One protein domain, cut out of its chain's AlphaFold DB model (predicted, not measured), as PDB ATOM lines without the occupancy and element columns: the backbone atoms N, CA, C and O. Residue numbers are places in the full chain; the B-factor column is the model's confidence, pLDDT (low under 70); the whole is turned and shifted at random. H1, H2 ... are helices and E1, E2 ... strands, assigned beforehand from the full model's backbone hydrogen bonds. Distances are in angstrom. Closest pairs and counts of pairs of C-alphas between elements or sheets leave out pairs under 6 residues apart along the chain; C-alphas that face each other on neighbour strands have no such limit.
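This is residues 99 to 105 and 121 to 234 of the 234 residues of an uncharacterized protein of Talaromyces atroroseus (UniProt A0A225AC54). Two strand hairpin-like pairs, E2 with E3 and E4 with E1, stand side by side as a split wall, and two helices, H1 and H3, lie side by side over one face of it, H1 over E2 and E3, H3 over E4 and E1. The last residues of the unnamed stretch 214 to 234 run back along the gap between E3 and E4, and short H2 lies at one end. The printed part has 121 residues, with four named strands and three named helices in the order E1, H1, E2, E3, H2, H3, E4; both two-stranded sheets are antiparallel and the class is mixed, helices and strands. The whole is compact, with a radius of gyration of the C-alphas of 14.2 A and spans of 37 by 35 by 24 A.

Residues 99 to 105 come first, with no named element. After the cut, find C-alpha 122 at (72.112, -52.992, 40.723); from there E1 runs over residues 122 to 129, 23.4 A. H1 follows, residues 138 to 151, 20.1 A long. E2 is residues 162 to 168 and E3 residues 171 to 177, each 19.7 A. H2 is residues 179 to 183. Look next at C-alpha 187, at (74.299, -42.499, 47.360), where H3 begins; it runs to residue 201, 21.0 A. E4, residues 206 to 213, runs 23.1 A and ends at C-alpha 213, (69.818, -52.227, 36.975).

Begin with E1, the antiparallel neighbour of E4 at 159 degrees; N 125 and O 210 are within hydrogen-bond range at 2.8 A. The hairpin of E2 and E3 is antiparallel at 170 degrees, with N 175 and O 164 at 2.7 A. E3 and E4 are near each other, with 12 pairs of C-alphas within 10 A. H1 has 12 pairs of C-alphas within 8 A of E2, the closest Asn 139 and Ser 168 at 5.0 A. H1 and H3 touch, closest at the C-alphas of Val 141 and Ile 195, 5.9 A, at a shallow tilt of 5 degrees, opposite ways. Between H3 and E4 the closest C-alphas are those of Leu 194 and Ala 209, 7.7 A. H2 and H3 are close but not clearly touching, with the C-alphas of Ile 181 and Val 187 at 6.3 A. E1 and E2 are apart. In H1, H2 and H3 every O i to N i+4 pair is within hydrogen-bond range.

The C-alphas farthest apart, those of Asn 99 and Gly 224, are 39.2 A apart. Residues 106 to 120 are not printed, and C-alphas 105 and 121 are 20.7 A apart across that cut. No link between named elements is long. The mean pLDDT of the printed part is 74.3; look for values under 70 at residues 99 to 105, 121 to 122, 133, 154 to 159 and 213 to 234.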
ATOM      1  N   ASN A  99      80.888 -35.230  63.341       47.00
ATOM      2  CA  ASN A  99      79.449 -35.156  63.214       47.00
ATOM      3  C   ASN A  99      79.011 -36.555  62.808       47.00
ATOM      4  O   ASN A  99      79.186 -36.962  61.657       47.00
ATOM      5  N   LYS A 100      78.529 -37.319  63.806       42.97
ATOM      6  CA  LYS A 100      77.813 -38.590  63.637       42.97
ATOM      7  C   LYS A 100      77.140 -38.512  62.290       42.97
ATOM      8  O   LYS A 100      76.392 -37.547  62.141       42.97
ATOM      9  N   ARG A 101      77.408 -39.461  61.371       45.03
ATOM     10  CA  ARG A 101      76.570 -39.685  60.184       45.03
ATOM     11  C   ARG A 101      75.161 -39.443  60.673       45.03
ATOM     12  O   ARG A 101      74.644 -40.251  61.451       45.03
ATOM     13  N   LEU A 102      74.625 -38.252  60.406       46.19
ATOM     14  CA  LEU A 102      73.283 -37.973  60.839       46.19
ATOM     15  C   LEU A 102      72.575 -39.017  60.005       46.19
ATOM     16  O   LEU A 102      72.770 -39.063  58.790       46.19
ATOM     17  N   ASN A 103      71.891 -39.954  60.659       48.56
ATOM     18  CA  ASN A 103      71.010 -40.894  59.981       48.56
ATOM     19  C   ASN A 103      69.830 -40.075  59.443       48.56
ATOM     20  O   ASN A 103      68.669 -40.333  59.747       48.56
ATOM     21  N   TYR A 104      70.143 -39.040  58.671       52.72
ATOM     22  CA  TYR A 104      69.290 -38.330  57.776       52.72
ATOM     23  C   TYR A 104      69.080 -39.290  56.613       52.72
ATOM     24  O   TYR A 104      69.603 -39.148  55.515       52.72
ATOM     25  N   SER A 105      68.358 -40.364  56.927       54.59
ATOM     26  CA  SER A 105      67.650 -41.113  55.920       54.59
ATOM     27  C   SER A 105      66.651 -40.130  55.363       54.59
ATOM     28  O   SER A 105      65.825 -39.602  56.119       54.59
ATOM     29  N   ASP A 121      68.723 -56.215  41.664       69.25
ATOM     30  CA  ASP A 121      70.159 -56.073  41.838       69.25
ATOM     31  C   ASP A 121      70.669 -54.987  40.884       69.25
ATOM     32  O   ASP A 121      70.427 -55.025  39.667       69.25
ATOM     33  N   GLY A 122      71.357 -54.002  41.452       69.19
ATOM     34  CA  GLY A 122      72.112 -52.992  40.723       69.19
ATOM     35  C   GLY A 122      73.580 -53.393  40.635       69.19
ATOM     36  O   GLY A 122      74.137 -53.943  41.579       69.19
ATOM     37  N   SER A 123      74.216 -53.101  39.505       75.44
ATOM     38  CA  SER A 123      75.660 -53.278  39.324       75.44
ATOM     39  C   SER A 123      76.315 -51.938  39.019       75.44
ATOM     40  O   SER A 123      75.778 -51.156  38.229       75.44
ATOM     41  N   MET A 124      77.462 -51.670  39.642       78.19
ATOM     42  CA  MET A 124      78.286 -50.519  39.292       78.19
ATOM     43  C   MET A 124      79.047 -50.828  38.002       78.19
ATOM     44  O   MET A 124      79.813 -51.788  37.929       78.19
ATOM     45  N   GLN A 125      78.826 -50.009  36.984       82.44
ATOM     46  CA  GLN A 125      79.566 -50.025  35.733       82.44
ATOM     47  C   GLN A 125      80.587 -48.893  35.759       82.44
ATOM     48  O   GLN A 125      80.280 -47.775  36.171       82.44
ATOM     49  N   LEU A 126      81.809 -49.203  35.337       82.50
ATOM     50  CA  LEU A 126      82.920 -48.263  35.306       82.50
ATOM     51  C   LEU A 126      83.392 -48.084  33.865       82.50
ATOM     52  O   LEU A 126      83.572 -49.064  33.144       82.50
ATOM     53  N   ALA A 127      83.651 -46.843  33.479       84.31
ATOM     54  CA  ALA A 127      84.359 -46.479  32.262       84.31
ATOM     55  C   ALA A 127      85.515 -45.546  32.631       84.31
ATOM     56  O   ALA A 127      85.401 -44.758  33.566       84.31
ATOM     57  N   TRP A 128      86.645 -45.638  31.941       86.19
ATOM     58  CA  TRP A 128      87.805 -44.797  32.233       86.19
ATOM     59  C   TRP A 128      88.639 -44.536  30.985       86.19
ATOM     60  O   TRP A 128      88.635 -45.334  30.044       86.19
ATOM     61  N   THR A 129      89.394 -43.441  31.009       84.69
ATOM     62  CA  THR A 129      90.478 -43.182  30.054       84.69
ATOM     63  C   THR A 129      91.834 -43.284  30.745       84.69
ATOM     64  O   THR A 129      91.965 -43.055  31.948       84.69
ATOM     65  N   GLY A 130      92.860 -43.642  29.975       82.00
ATOM     66  CA  GLY A 130      94.207 -43.856  30.496       82.00
ATOM     67  C   GLY A 130      94.402 -45.223  31.174       82.00
ATOM     68  O   GLY A 130      93.549 -46.112  31.063       82.00
ATOM     69  N   PRO A 131      95.555 -45.432  31.838       76.81
ATOM     70  CA  PRO A 131      95.899 -46.708  32.461       76.81
ATOM     71  C   PRO A 131      94.924 -47.088  33.580       76.81
ATOM     72  O   PRO A 131      94.599 -46.271  34.440       76.81
ATOM     73  N   ASN A 132      94.483 -48.348  33.595       70.50
ATOM     74  CA  ASN A 132      93.557 -48.873  34.607       70.50
ATOM     75  C   ASN A 132      94.230 -49.196  35.956       70.50
ATOM     76  O   ASN A 132      93.533 -49.441  36.941       70.50
ATOM     77  N   ASN A 133      95.563 -49.213  35.978       68.06
ATOM     78  CA  ASN A 133      96.449 -49.457  37.110       68.06
ATOM     79  C   ASN A 133      97.161 -48.153  37.498       68.06
ATOM     80  O   ASN A 133      98.362 -47.967  37.319       68.06
ATOM     81  N   SER A 134      96.370 -47.214  37.981       78.38
ATOM     82  CA  SER A 134      96.833 -45.900  38.416       78.38
ATOM     83  C   SER A 134      97.281 -45.895  39.878       78.38
ATOM     84  O   SER A 134      97.029 -46.832  40.634       78.38
ATOM     85  N   THR A 135      97.924 -44.808  40.299       83.38
ATOM     86  CA  THR A 135      98.291 -44.597  41.701       83.38
ATOM     87  C   THR A 135      97.064 -44.210  42.527       83.38
ATOM     88  O   THR A 135      96.162 -43.511  42.054       83.38
ATOM     89  N   PHE A 136      97.050 -44.639  43.786       86.75
ATOM     90  CA  PHE A 136      96.142 -44.116  44.801       86.75
ATOM     91  C   PHE A 136      96.191 -42.578  44.853       86.75
ATOM     92  O   PHE A 136      97.270 -41.984  44.790       86.75
ATOM     93  N   SER A 137      95.027 -41.940  44.994       89.44
ATOM     94  CA  SER A 137      94.911 -40.485  45.112       89.44
ATOM     95  C   SER A 137      94.192 -40.104  46.411       89.44
ATOM     96  O   SER A 137      92.966 -40.236  46.480       89.44
ATOM     97  N   PRO A 138      94.909 -39.593  47.433       92.06
ATOM     98  CA  PRO A 138      94.280 -39.147  48.678       92.06
ATOM     99  C   PRO A 138      93.338 -37.959  48.447       92.06
ATOM    100  O   PRO A 138      92.303 -37.859  49.097       92.06
ATOM    101  N   ASN A 139      93.647 -37.109  47.465       93.19
ATOM    102  CA  ASN A 139      92.798 -35.991  47.061       93.19
ATOM    103  C   ASN A 139      91.450 -36.470  46.500       93.19
ATOM    104  O   ASN A 139      90.408 -35.886  46.785       93.19
ATOM    105  N   ALA A 140      91.449 -37.565  45.735       93.06
ATOM    106  CA  ALA A 140      90.213 -38.137  45.209       93.06
ATOM    107  C   ALA A 140      89.318 -38.668  46.332       93.06
ATOM    108  O   ALA A 140      88.132 -38.357  46.367       93.06
ATOM    109  N   VAL A 141      89.901 -39.403  47.285       93.81
ATOM    110  CA  VAL A 141      89.171 -39.879  48.467       93.81
ATOM    111  C   VAL A 141      88.644 -38.705  49.292       93.81
ATOM    112  O   VAL A 141      87.478 -38.715  49.675       93.81
ATOM    113  N   ALA A 142      89.454 -37.665  49.513       94.50
ATOM    114  CA  ALA A 142      89.030 -36.467  50.235       94.50
ATOM    115  C   ALA A 142      87.833 -35.776  49.559       94.50
ATOM    116  O   ALA A 142      86.855 -35.457  50.233       94.50
ATOM    117  N   ALA A 143      87.869 -35.607  48.235       95.06
ATOM    118  CA  ALA A 143      86.766 -35.028  47.471       95.06
ATOM    119  C   ALA A 143      85.482 -35.875  47.572       95.06
ATOM    120  O   ALA A 143      84.418 -35.337  47.875       95.06
ATOM    121  N   VAL A 144      85.581 -37.199  47.385       94.44
ATOM    122  CA  VAL A 144      84.429 -38.117  47.485       94.44
ATOM    123  C   VAL A 144      83.816 -38.093  48.889       94.44
ATOM    124  O   VAL A 144      82.599 -37.984  49.025       94.44
ATOM    125  N   GLN A 145      84.643 -38.123  49.938       94.19
ATOM    126  CA  GLN A 145      84.168 -38.053  51.322       94.19
ATOM    127  C   GLN A 145      83.462 -36.731  51.633       94.19
ATOM    128  O   GLN A 145      82.466 -36.722  52.353       94.19
ATOM    129  N   GLN A 146      83.958 -35.606  51.116       93.88
ATOM    130  CA  GLN A 146      83.304 -34.315  51.329       93.88
ATOM    131  C   GLN A 146      81.954 -34.228  50.600       93.88
ATOM    132  O   GLN A 146      81.004 -33.702  51.175       93.88
ATOM    133  N   ILE A 147      81.818 -34.819  49.405       92.69
ATOM    134  CA  ILE A 147      80.513 -34.963  48.733       92.69
ATOM    135  C   ILE A 147      79.555 -35.820  49.572       92.69
ATOM    136  O   ILE A 147      78.408 -35.429  49.781       92.69
ATOM    137  N   GLU A 148      80.011 -36.966  50.084       90.31
ATOM    138  CA  GLU A 148      79.194 -37.839  50.941       90.31
ATOM    139  C   GLU A 148      78.681 -37.085  52.178       90.31
ATOM    140  O   GLU A 148      77.489 -37.125  52.499       90.31
ATOM    141  N   ARG A 149      79.576 -36.353  52.854       88.81
ATOM    142  CA  ARG A 149      79.247 -35.571  54.053       88.81
ATOM    143  C   ARG A 149      78.305 -34.414  53.756       88.81
ATOM    144  O   ARG A 149      77.401 -34.177  54.554       88.81
ATOM    145  N   TYR A 150      78.489 -33.733  52.628       88.44
ATOM    146  CA  TYR A 150      77.602 -32.671  52.166       88.44
ATOM    147  C   TYR A 150      76.179 -33.184  51.939       88.44
ATOM    148  O   TYR A 150      75.222 -32.618  52.458       88.44
ATOM    149  N   LEU A 151      76.040 -34.310  51.234       85.81
ATOM    150  CA  LEU A 151      74.736 -34.906  50.941       85.81
ATOM    151  C   LEU A 151      74.065 -35.554  52.155       85.81
ATOM    152  O   LEU A 151      72.861 -35.798  52.124       85.81
ATOM    153  N   SER A 152      74.828 -35.810  53.218       82.12
ATOM    154  CA  SER A 152      74.313 -36.285  54.506       82.12
ATOM    155  C   SER A 152      73.854 -35.146  55.428       82.12
ATOM    156  O   SER A 152      73.338 -35.416  56.516       82.12
ATOM    157  N   GLN A 153      74.049 -33.877  55.042       78.50
ATOM    158  CA  GLN A 153      73.575 -32.744  55.836       78.50
ATOM    159  C   GLN A 153      72.039 -32.639  55.775       78.50
ATOM    160  O   GLN A 153      71.465 -32.809  54.700       78.50
ATOM    161  N   PRO A 154      71.351 -32.285  56.880       67.62
ATOM    162  CA  PRO A 154      69.884 -32.174  56.919       67.62
ATOM    163  C   PRO A 154      69.287 -31.145  55.950       67.62
ATOM    164  O   PRO A 154      68.096 -31.178  55.652       67.62
ATOM    165  N   SER A 155      70.107 -30.194  55.519       63.97
ATOM    166  CA  SER A 155      69.806 -29.126  54.567       63.97
ATOM    167  C   SER A 155      69.870 -29.580  53.107       63.97
ATOM    168  O   SER A 155      69.389 -28.858  52.240       63.97
ATOM    169  N   ALA A 156      70.430 -30.757  52.806       66.75
ATOM    170  CA  ALA A 156      70.407 -31.300  51.453       66.75
ATOM    171  C   ALA A 156      68.987 -31.808  51.133       66.75
ATOM    172  O   ALA A 156      68.518 -32.771  51.740       66.75
ATOM    173  N   SER A 157      68.284 -31.171  50.185       63.09
ATOM    174  CA  SER A 157      66.868 -31.448  49.879       63.09
ATOM    175  C   SER A 157      66.615 -32.937  49.607       63.09
ATOM    176  O   SER A 157      67.187 -33.519  48.690       63.09
ATOM    177  N   CYS A 158      65.776 -33.599  50.405       64.25
ATOM    178  CA  CYS A 158      65.424 -35.003  50.184       64.25
ATOM    179  C   CYS A 158      64.356 -35.163  49.095       64.25
ATOM    180  O   CYS A 158      63.340 -34.478  49.115       64.25
ATOM    181  N   GLY A 159      64.555 -36.126  48.188       59.41
ATOM    182  CA  GLY A 159      63.577 -36.502  47.154       59.41
ATOM    183  C   GLY A 159      63.799 -35.877  45.772       59.41
ATOM    184  O   GLY A 159      63.213 -36.350  44.802       59.41
ATOM    185  N   GLU A 160      64.680 -34.886  45.659       71.69
ATOM    186  CA  GLU A 160      65.106 -34.307  44.378       71.69
ATOM    187  C   GLU A 160      66.379 -34.978  43.860       71.69
ATOM    188  O   GLU A 160      67.005 -35.767  44.568       71.69
ATOM    189  N   GLU A 161      66.785 -34.674  42.631       79.88
ATOM    190  CA  GLU A 161      68.104 -35.038  42.105       79.88
ATOM    191  C   GLU A 161      69.206 -34.337  42.931       79.88
ATOM    192  O   GLU A 161      69.003 -33.225  43.409       79.88
ATOM    193  N   ALA A 162      70.361 -34.973  43.142       83.88
ATOM    194  CA  ALA A 162      71.550 -34.280  43.647       83.88
ATOM    195  C   ALA A 162      72.563 -34.127  42.529       83.88
ATOM    196  O   ALA A 162      72.880 -35.088  41.827       83.88
ATOM    197  N   ILE A 163      73.114 -32.925  42.441       88.31
ATOM    198  CA  ILE A 163      74.285 -32.623  41.639       88.31
ATOM    199  C   ILE A 163      75.283 -31.982  42.587       88.31
ATOM    200  O   ILE A 163      74.951 -31.042  43.307       88.31
ATOM    201  N   SER A 164      76.488 -32.524  42.666       90.75
ATOM    202  CA  SER A 164      77.512 -32.005  43.568       90.75
ATOM    203  C   SER A 164      78.881 -32.170  42.949       90.75
ATOM    204  O   SER A 164      79.182 -33.203  42.360       90.75
ATOM    205  N   PHE A 165      79.714 -31.152  43.104       94.19
ATOM    206  CA  PHE A 165      81.082 -31.159  42.616       94.19
ATOM    207  C   PHE A 165      82.023 -30.843  43.764       94.19
ATOM    208  O   PHE A 165      81.737 -29.977  44.591       94.19
ATOM    209  N   ALA A 166      83.158 -31.526  43.792       95.00
ATOM    210  CA  ALA A 166      84.237 -31.243  44.712       95.00
ATOM    211  C   ALA A 166      85.569 -31.211  43.972       95.00
ATOM    212  O   ALA A 166      85.802 -31.978  43.034       95.00
ATOM    213  N   VAL A 167      86.456 -30.337  44.429       94.19
ATOM    214  CA  VAL A 167      87.843 -30.276  43.977       94.19
ATOM    215  C   VAL A 167      88.772 -30.456  45.165       94.19
ATOM    216  O   VAL A 167      88.552 -29.889  46.233       94.19
ATOM    217  N   SER A 168      89.810 -31.264  44.983       93.75
ATOM    218  CA  SER A 168      90.878 -31.462  45.958       93.75
ATOM    219  C   SER A 168      92.197 -31.601  45.207       93.75
ATOM    220  O   SER A 168      92.353 -32.485  44.360       93.75
ATOM    221  N   GLY A 169      93.138 -30.687  45.449       90.94
ATOM    222  CA  GLY A 169      94.365 -30.590  44.657       90.94
ATOM    223  C   GLY A 169      94.070 -30.463  43.155       90.94
ATOM    224  O   GLY A 169      93.463 -29.495  42.711       90.94
ATOM    225  N   ASN A 170      94.496 -31.454  42.371       87.44
ATOM    226  CA  ASN A 170      94.276 -31.543  40.922       87.44
ATOM    227  C   ASN A 170      93.158 -32.527  40.522       87.44
ATOM    228  O   ASN A 170      93.090 -32.944  39.367       87.44
ATOM    229  N   VAL A 171      92.335 -32.966  41.474       90.69
ATOM    230  CA  VAL A 171      91.240 -33.907  41.231       90.69
ATOM    231  C   VAL A 171      89.916 -33.173  41.335       90.69
ATOM    232  O   VAL A 171      89.627 -32.565  42.362       90.69
ATOM    233  N   VAL A 172      89.102 -33.294  40.290       91.50
ATOM    234  CA  VAL A 172      87.694 -32.898  40.295       91.50
ATOM    235  C   VAL A 172      86.844 -34.164  40.323       91.50
ATOM    236  O   VAL A 172      87.094 -35.094  39.559       91.50
ATOM    237  N   ILE A 173      85.856 -34.198  41.213       93.06
ATOM    238  CA  ILE A 173      84.826 -35.234  41.280       93.06
ATOM    239  C   ILE A 173      83.476 -34.546  41.125       93.06
ATOM    240  O   ILE A 173      83.151 -33.645  41.895       93.06
ATOM    241  N   GLY A 174      82.691 -34.971  40.142       92.12
ATOM    242  CA  GLY A 174      81.261 -34.681  40.075       92.12
ATOM    243  C   GLY A 174      80.451 -35.873  40.564       92.12
ATOM    244  O   GLY A 174      80.898 -37.002  40.437       92.12
ATOM    245  N   LEU A 175      79.258 -35.640  41.090       91.19
ATOM    246  CA  LEU A 175      78.259 -36.656  41.383       91.19
ATOM    247  C   LEU A 175      76.921 -36.157  40.861       91.19
ATOM    248  O   LEU A 175      76.465 -35.084  41.247       91.19
ATOM    249  N   TYR A 176      76.276 -36.981  40.048       89.19
ATOM    250  CA  TYR A 176      74.855 -36.877  39.758       89.19
ATOM    251  C   TYR A 176      74.129 -38.050  40.418       89.19
ATOM    252  O   TYR A 176      74.555 -39.193  40.278       89.19
ATOM    253  N   ALA A 177      73.026 -37.800  41.115       85.12
ATOM    254  CA  ALA A 177      72.179 -38.840  41.681       85.12
ATOM    255  C   ALA A 177      70.706 -38.482  41.486       85.12
ATOM    256  O   ALA A 177      70.184 -37.598  42.161       85.12
ATOM    257  N   GLY A 178      70.029 -39.198  40.587       79.25
ATOM    258  CA  GLY A 178      68.599 -39.016  40.346       79.25
ATOM    259  C   GLY A 178      67.741 -39.347  41.574       79.25
ATOM    260  O   GLY A 178      68.179 -40.033  42.508       79.25
ATOM    261  N   SER A 179      66.482 -38.910  41.542       77.38
ATOM    262  CA  SER A 179      65.510 -39.107  42.633       77.38
ATOM    263  C   SER A 179      65.372 -40.576  43.063       77.38
ATOM    264  O   SER A 179      65.227 -40.867  44.250       77.38
ATOM    265  N   GLY A 180      65.504 -41.529  42.132       75.88
ATOM    266  CA  GLY A 180      65.476 -42.965  42.426       75.88
ATOM    267  C   GLY A 180      66.644 -43.453  43.292       75.88
ATOM    268  O   GLY A 180      66.438 -44.303  44.152       75.88
ATOM    269  N   ILE A 181      67.850 -42.903  43.115       79.00
ATOM    270  CA  ILE A 181      69.033 -43.254  43.926       79.00
ATOM    271  C   ILE A 181      68.928 -42.594  45.306       79.00
ATOM    272  O   ILE A 181      69.222 -43.223  46.324       79.00
ATOM    273  N   ARG A 182      68.476 -41.335  45.349       78.75
ATOM    274  CA  ARG A 182      68.387 -40.558  46.594       78.75
ATOM    275  C   ARG A 182      67.262 -41.010  47.512       78.75
ATOM    276  O   ARG A 182      67.491 -41.171  48.703       78.75
ATOM    277  N   SER A 183      66.081 -41.291  46.965       76.25
ATOM    278  CA  SER A 183      64.937 -41.798  47.742       76.25
ATOM    279  C   SER A 183      65.188 -43.173  48.371       76.25
ATOM    280  O   SER A 183      64.571 -43.504  49.381       76.25
ATOM    281  N   GLN A 184      66.107 -43.956  47.799       75.50
ATOM    282  CA  GLN A 184      66.505 -45.277  48.290       75.50
ATOM    283  C   GLN A 184      67.781 -45.247  49.150       75.50
ATOM    284  O   GLN A 184      68.287 -46.304  49.516       75.50
ATOM    285  N   ASN A 185      68.319 -44.062  49.472       77.19
ATOM    286  CA  ASN A 185      69.569 -43.892  50.225       77.19
ATOM    287  C   ASN A 185      70.773 -44.651  49.617       77.19
ATOM    288  O   ASN A 185      71.659 -45.113  50.335       77.19
ATOM    289  N   LEU A 186      70.830 -44.778  48.286       79.62
ATOM    290  CA  LEU A 186      71.887 -45.522  47.590       79.62
ATOM    291  C   LEU A 186      73.151 -44.687  47.320       79.62
ATOM    292  O   LEU A 186      74.151 -45.230  46.867       79.62
ATOM    293  N   VAL A 187      73.146 -43.384  47.613       83.94
ATOM    294  CA  VAL A 187      74.299 -42.499  47.360       83.94
ATOM    295  C   VAL A 187      75.522 -42.900  48.188       83.94
ATOM    296  O   VAL A 187      76.595 -43.102  47.627       83.94
ATOM    297  N   THR A 188      75.369 -43.063  49.504       86.31
ATOM    298  CA  THR A 188      76.466 -43.447  50.408       86.31
ATOM    299  C   THR A 188      77.154 -44.754  50.000       86.31
ATOM    300  O   THR A 188      78.364 -44.718  49.781       86.31
ATOM    301  N   PRO A 189      76.449 -45.889  49.809       84.50
ATOM    302  CA  PRO A 189      77.113 -47.133  49.417       84.50
ATOM    303  C   PRO A 189      77.777 -47.055  48.031       84.50
ATOM    304  O   PRO A 189      78.773 -47.737  47.795       84.50
ATOM    305  N   ILE A 190      77.272 -46.220  47.111       85.62
ATOM    306  CA  ILE A 190      77.929 -45.962  45.817       85.62
ATOM    307  C   ILE A 190      79.251 -45.208  46.020       85.62
ATOM    308  O   ILE A 190      80.264 -45.583  45.428       85.62
ATOM    309  N   LEU A 191      79.260 -44.163  46.853       89.75
ATOM    310  CA  LEU A 191      80.471 -43.386  47.142       89.75
ATOM    311  C   LEU A 191      81.515 -44.226  47.896       89.75
ATOM    312  O   LEU A 191      82.697 -44.157  47.567       89.75
ATOM    313  N   GLU A 192      81.090 -45.088  48.823       89.56
ATOM    314  CA  GLU A 192      81.970 -46.039  49.518       89.56
ATOM    315  C   GLU A 192      82.617 -47.041  48.545       89.56
ATOM    316  O   GLU A 192      83.827 -47.268  48.604       89.56
ATOM    317  N   GLN A 193      81.850 -47.594  47.597       87.75
ATOM    318  CA  GLN A 193      82.395 -48.466  46.548       87.75
ATOM    319  C   GLN A 193      83.394 -47.733  45.642       87.75
ATOM    320  O   GLN A 193      84.412 -48.310  45.249       87.75
ATOM    321  N   LEU A 194      83.148 -46.454  45.331       88.88
ATOM    322  CA  LEU A 194      84.109 -45.650  44.577       88.88
ATOM    323  C   LEU A 194      85.413 -45.450  45.363       88.88
ATOM    324  O   LEU A 194      86.490 -45.604  44.785       88.88
ATOM    325  N   ILE A 195      85.338 -45.146  46.663       91.19
ATOM    326  CA  ILE A 195      86.526 -45.020  47.522       91.19
ATOM    327  C   ILE A 195      87.335 -46.322  47.491       91.19
ATOM    328  O   ILE A 195      88.527 -46.284  47.187       91.19
ATOM    329  N   GLN A 196      86.687 -47.476  47.676       91.19
ATOM    330  CA  GLN A 196      87.353 -48.784  47.622       91.19
ATOM    331  C   GLN A 196      88.039 -49.043  46.271       91.19
ATOM    332  O   GLN A 196      89.152 -49.577  46.222       91.19
ATOM    333  N   ARG A 197      87.413 -48.640  45.156       88.38
ATOM    334  CA  ARG A 197      88.008 -48.739  43.813       88.38
ATOM    335  C   ARG A 197      89.240 -47.845  43.664       88.38
ATOM    336  O   ARG A 197      90.213 -48.272  43.041       88.38
ATOM    337  N   ILE A 198      89.210 -46.630  44.209       90.50
ATOM    338  CA  ILE A 198      90.356 -45.704  44.194       90.50
ATOM    339  C   ILE A 198      91.500 -46.254  45.053       90.50
ATOM    340  O   ILE A 198      92.658 -46.175  44.652       90.50
ATOM    341  N   GLU A 199      91.192 -46.841  46.207       91.19
ATOM    342  CA  GLU A 199      92.181 -47.461  47.094       91.19
ATOM    343  C   GLU A 199      92.827 -48.702  46.464       91.19
ATOM    344  O   GLU A 199      94.040 -48.879  46.553       91.19
ATOM    345  N   THR A 200      92.036 -49.533  45.780       90.00
ATOM    346  CA  THR A 200      92.498 -50.826  45.246       90.00
ATOM    347  C   THR A 200      93.210 -50.701  43.896       90.00
ATOM    348  O   THR A 200      94.182 -51.405  43.632       90.00
ATOM    349  N   ASN A 201      92.724 -49.829  43.012       88.94
ATOM    350  CA  ASN A 201      93.160 -49.760  41.611       88.94
ATOM    351  C   ASN A 201      93.681 -48.364  41.205       88.94
ATOM    352  O   ASN A 201      94.081 -48.155  40.055       88.94
ATOM    353  N   GLY A 202      93.645 -47.402  42.129       88.56
ATOM    354  CA  GLY A 202      93.976 -46.004  41.875       88.56
ATOM    355  C   GLY A 202      92.904 -45.239  41.102       88.56
ATOM    356  O   GLY A 202      91.853 -45.776  40.730       88.56
ATOM    357  N   LEU A 203      93.209 -43.964  40.844       87.75
ATOM    358  CA  LEU A 203      92.394 -43.089  40.006       87.75
ATOM    359  C   LEU A 203      93.013 -42.911  38.600       87.75
ATOM    360  O   LEU A 203      94.082 -42.300  38.497       87.75
ATOM    361  N   PRO A 204      92.351 -43.381  37.523       86.94
ATOM    362  CA  PRO A 204      92.804 -43.145  36.152       86.94
ATOM    363  C   PRO A 204      92.685 -41.654  35.771       86.94
ATOM    364  O   PRO A 204      92.330 -40.803  36.594       86.94
ATOM    365  N   GLU A 205      93.011 -41.305  34.523       84.81
ATOM    366  CA  GLU A 205      92.925 -39.913  34.057       84.81
ATOM    367  C   GLU A 205      91.500 -39.379  34.230       84.81
ATOM    368  O   GLU A 205      91.294 -38.402  34.958       84.81
ATOM    369  N   THR A 206      90.538 -40.109  33.663       84.50
ATOM    370  CA  THR A 206      89.104 -39.924  33.871       84.50
ATOM    371  C   THR A 206      88.489 -41.243  34.326       84.50
ATOM    372  O   THR A 206      88.874 -42.313  33.850       84.50
ATOM    373  N   LEU A 207      87.551 -41.183  35.269       84.81
ATOM    374  CA  LEU A 207      86.786 -42.331  35.748       84.81
ATOM    375  C   LEU A 207      85.324 -41.924  35.823       84.81
ATOM    376  O   LEU A 207      85.008 -40.972  36.526       84.81
ATOM    377  N   VAL A 208      84.468 -42.687  35.156       85.69
ATOM    378  CA  VAL A 208      83.016 -42.587  35.235       85.69
ATOM    379  C   VAL A 208      82.472 -43.847  35.876       85.69
ATOM    380  O   VAL A 208      82.770 -44.954  35.435       85.69
ATOM    381  N   ALA A 209      81.672 -43.669  36.923       80.69
ATOM    382  CA  ALA A 209      80.938 -44.736  37.584       80.69
ATOM    383  C   ALA A 209      79.438 -44.494  37.434       80.69
ATOM    384  O   ALA A 209      78.973 -43.392  37.720       80.69
ATOM    385  N   GLN A 210      78.704 -45.525  37.022       81.19
ATOM    386  CA  GLN A 210      77.250 -45.505  36.886       81.19
ATOM    387  C   GLN A 210      76.634 -46.732  37.556       81.19
ATOM    388  O   GLN A 210      77.149 -47.841  37.439       81.19
ATOM    389  N   LEU A 211      75.502 -46.550  38.239       79.00
ATOM    390  CA  LEU A 211      74.696 -47.659  38.744       79.00
ATOM    391  C   LEU A 211      73.660 -48.078  37.691       79.00
ATOM    392  O   LEU A 211      72.811 -47.274  37.307       79.00
ATOM    393  N   CYS A 212      73.703 -49.339  37.259       71.38
ATOM    394  CA  CYS A 212      72.789 -49.901  36.261       71.38
ATOM    395  C   CYS A 212      71.987 -51.073  36.844       71.38
ATOM    396  O   CYS A 212      72.560 -51.986  37.444       71.38
ATOM    397  N   ALA A 213      70.668 -51.089  36.625       68.94
ATOM    398  CA  ALA A 213      69.818 -52.227  36.975       68.94
ATOM    399  C   ALA A 213      70.111 -53.420  36.050       68.94
ATOM    400  O   ALA A 213      70.110 -53.289  34.825       68.94
ATOM    401  N   THR A 214      70.302 -54.605  36.628       59.62
ATOM    402  CA  THR A 214      70.722 -55.828  35.911       59.62
ATOM    403  C   THR A 214      69.716 -56.359  34.878       59.62
ATOM    404  O   THR A 214      70.055 -57.244  34.095       59.62
ATOM    405  N   LYS A 215      68.487 -55.821  34.829       56.62
ATOM    406  CA  LYS A 215      67.411 -56.270  33.919       56.62
ATOM    407  C   LYS A 215      66.865 -55.192  32.973       56.62
ATOM    408  O   LYS A 215      65.765 -55.349  32.452       56.62
ATOM    409  N   GLY A 216      67.590 -54.091  32.754       49.31
ATOM    410  CA  GLY A 216      67.201 -53.047  31.786       49.31
ATOM    411  C   GLY A 216      65.931 -52.255  32.142       49.31
ATOM    412  O   GLY A 216      65.538 -51.357  31.405       49.31
ATOM    413  N   GLN A 217      65.303 -52.554  33.278       45.94
ATOM    414  CA  GLN A 217      64.165 -51.830  33.835       45.94
ATOM    415  C   GLN A 217      64.679 -50.922  34.951       45.94
ATOM    416  O   GLN A 217      64.544 -51.213  36.134       45.94
ATOM    417  N   SER A 218      65.351 -49.842  34.562       47.69
ATOM    418  CA  SER A 218      65.474 -48.687  35.450       47.69
ATOM    419  C   SER A 218      64.091 -48.040  35.582       47.69
ATOM    420  O   SER A 218      63.299 -48.079  34.638       47.69
ATOM    421  N   SER A 219      63.804 -47.409  36.723       45.19
ATOM    422  CA  SER A 219      62.597 -46.592  36.922       45.19
ATOM    423  C   SER A 219      62.467 -45.456  35.895       45.19
ATOM    424  O   SER A 219      61.371 -44.929  35.713       45.19
ATOM    425  N   ARG A 220      63.544 -45.149  35.156       44.72
ATOM    426  CA  ARG A 220      63.530 -44.465  33.855       44.72
ATOM    427  C   ARG A 220      64.634 -45.021  32.942       44.72
ATOM    428  O   ARG A 220      65.774 -45.124  33.395       44.72
ATOM    429  N   PRO A 221      64.355 -45.390  31.678       36.22
ATOM    430  CA  PRO A 221      65.411 -45.782  30.750       36.22
ATOM    431  C   PRO A 221      66.370 -44.602  30.543       36.22
ATOM    432  O   PRO A 221      65.910 -43.493  30.275       36.22
ATOM    433  N   CYS A 222      67.682 -44.849  30.644       38.66
ATOM    434  CA  CYS A 222      68.749 -43.913  30.267       38.66
ATOM    435  C   CYS A 222      68.697 -43.686  28.747       38.66
ATOM    436  O   CYS A 222      69.489 -44.230  27.981       38.66
ATOM    437  N   ASN A 223      67.682 -42.968  28.280       32.53
ATOM    438  CA  ASN A 223      67.363 -42.842  26.870       32.53
ATOM    439  C   ASN A 223      67.948 -41.536  26.342       32.53
ATOM    440  O   ASN A 223      67.200 -40.603  26.109       32.53
ATOM    441  N   GLY A 224      69.278 -41.430  26.240       32.69
ATOM    442  CA  GLY A 224      69.990 -40.360  25.515       32.69
ATOM    443  C   GLY A 224      69.733 -38.894  25.921       32.69
ATOM    444  O   GLY A 224      70.401 -38.012  25.395       32.69
ATOM    445  N   THR A 225      68.802 -38.611  26.835       31.48
ATOM    446  CA  THR A 225      68.358 -37.258  27.206       31.48
ATOM    447  C   THR A 225      68.004 -37.118  28.694       31.48
ATOM    448  O   THR A 225      67.388 -36.124  29.066       31.48
ATOM    449  N   GLY A 226      68.364 -38.069  29.565       34.88
ATOM    450  CA  GLY A 226      68.143 -37.917  31.009       34.88
ATOM    451  C   GLY A 226      68.491 -39.138  31.864       34.88
ATOM    452  O   GLY A 226      68.235 -40.273  31.467       34.88
ATOM    453  N   GLU A 227      69.049 -38.838  33.039       40.12
ATOM    454  CA  GLU A 227      69.331 -39.688  34.208       40.12
ATOM    455  C   GLU A 227      70.367 -40.815  34.041       40.12
ATOM    456  O   GLU A 227      70.057 -42.006  34.033       40.12
ATOM    457  N   CYS A 228      71.642 -40.412  34.037       37.53
ATOM    458  CA  CYS A 228      72.777 -41.254  34.416       37.53
ATOM    459  C   CYS A 228      73.483 -40.608  35.613       37.53
ATOM    460  O   CYS A 228      73.907 -39.459  35.526       37.53
ATOM    461  N   ALA A 229      73.652 -41.348  36.712       39.59
ATOM    462  CA  ALA A 229      74.665 -41.006  37.704       39.59
ATOM    463  C   ALA A 229      76.031 -41.211  37.060       39.59
ATOM    464  O   ALA A 229      76.386 -42.341  36.741       39.59
ATOM    465  N   GLY A 230      76.734 -40.116  36.803       38.50
ATOM    466  CA  GLY A 230      78.097 -40.114  36.302       38.50
ATOM    467  C   GLY A 230      78.950 -39.262  37.223       38.50
ATOM    468  O   GLY A 230      78.526 -38.194  37.665       38.50
ATOM    469  N   MET A 231      80.146 -39.754  37.522       38.03
ATOM    470  CA  MET A 231      81.220 -38.919  38.043       38.03
ATOM    471  C   MET A 231      82.159 -38.648  36.880       38.03
ATOM    472  O   MET A 231      82.567 -39.591  36.225       38.03
ATOM    473  N   GLU A 232      82.446 -37.394  36.552       34.84
ATOM    474  CA  GLU A 232      83.399 -37.053  35.491       34.84
ATOM    475  C   GLU A 232      84.519 -36.220  36.101       34.84
ATOM    476  O   GLU A 232      84.273 -35.281  36.862       34.84
ATOM    477  N   LYS A 233      85.754 -36.590  35.768       30.67
ATOM    478  CA  LYS A 233      86.954 -35.812  36.051       30.67
ATOM    479  C   LYS A 233      87.448 -35.246  34.725       30.67
ATOM    480  O   LYS A 233      87.643 -36.018  33.790       30.67
ATOM    481  N   ARG A 234      87.641 -33.929  34.664       38.91
ATOM    482  CA  ARG A 234      88.420 -33.247  33.624       38.91
ATOM    483  C   ARG A 234      89.745 -32.782  34.200       38.91
ATOM    484  O   ARG A 234      89.762 -32.441  35.404       38.91
TER     485      ARG A 234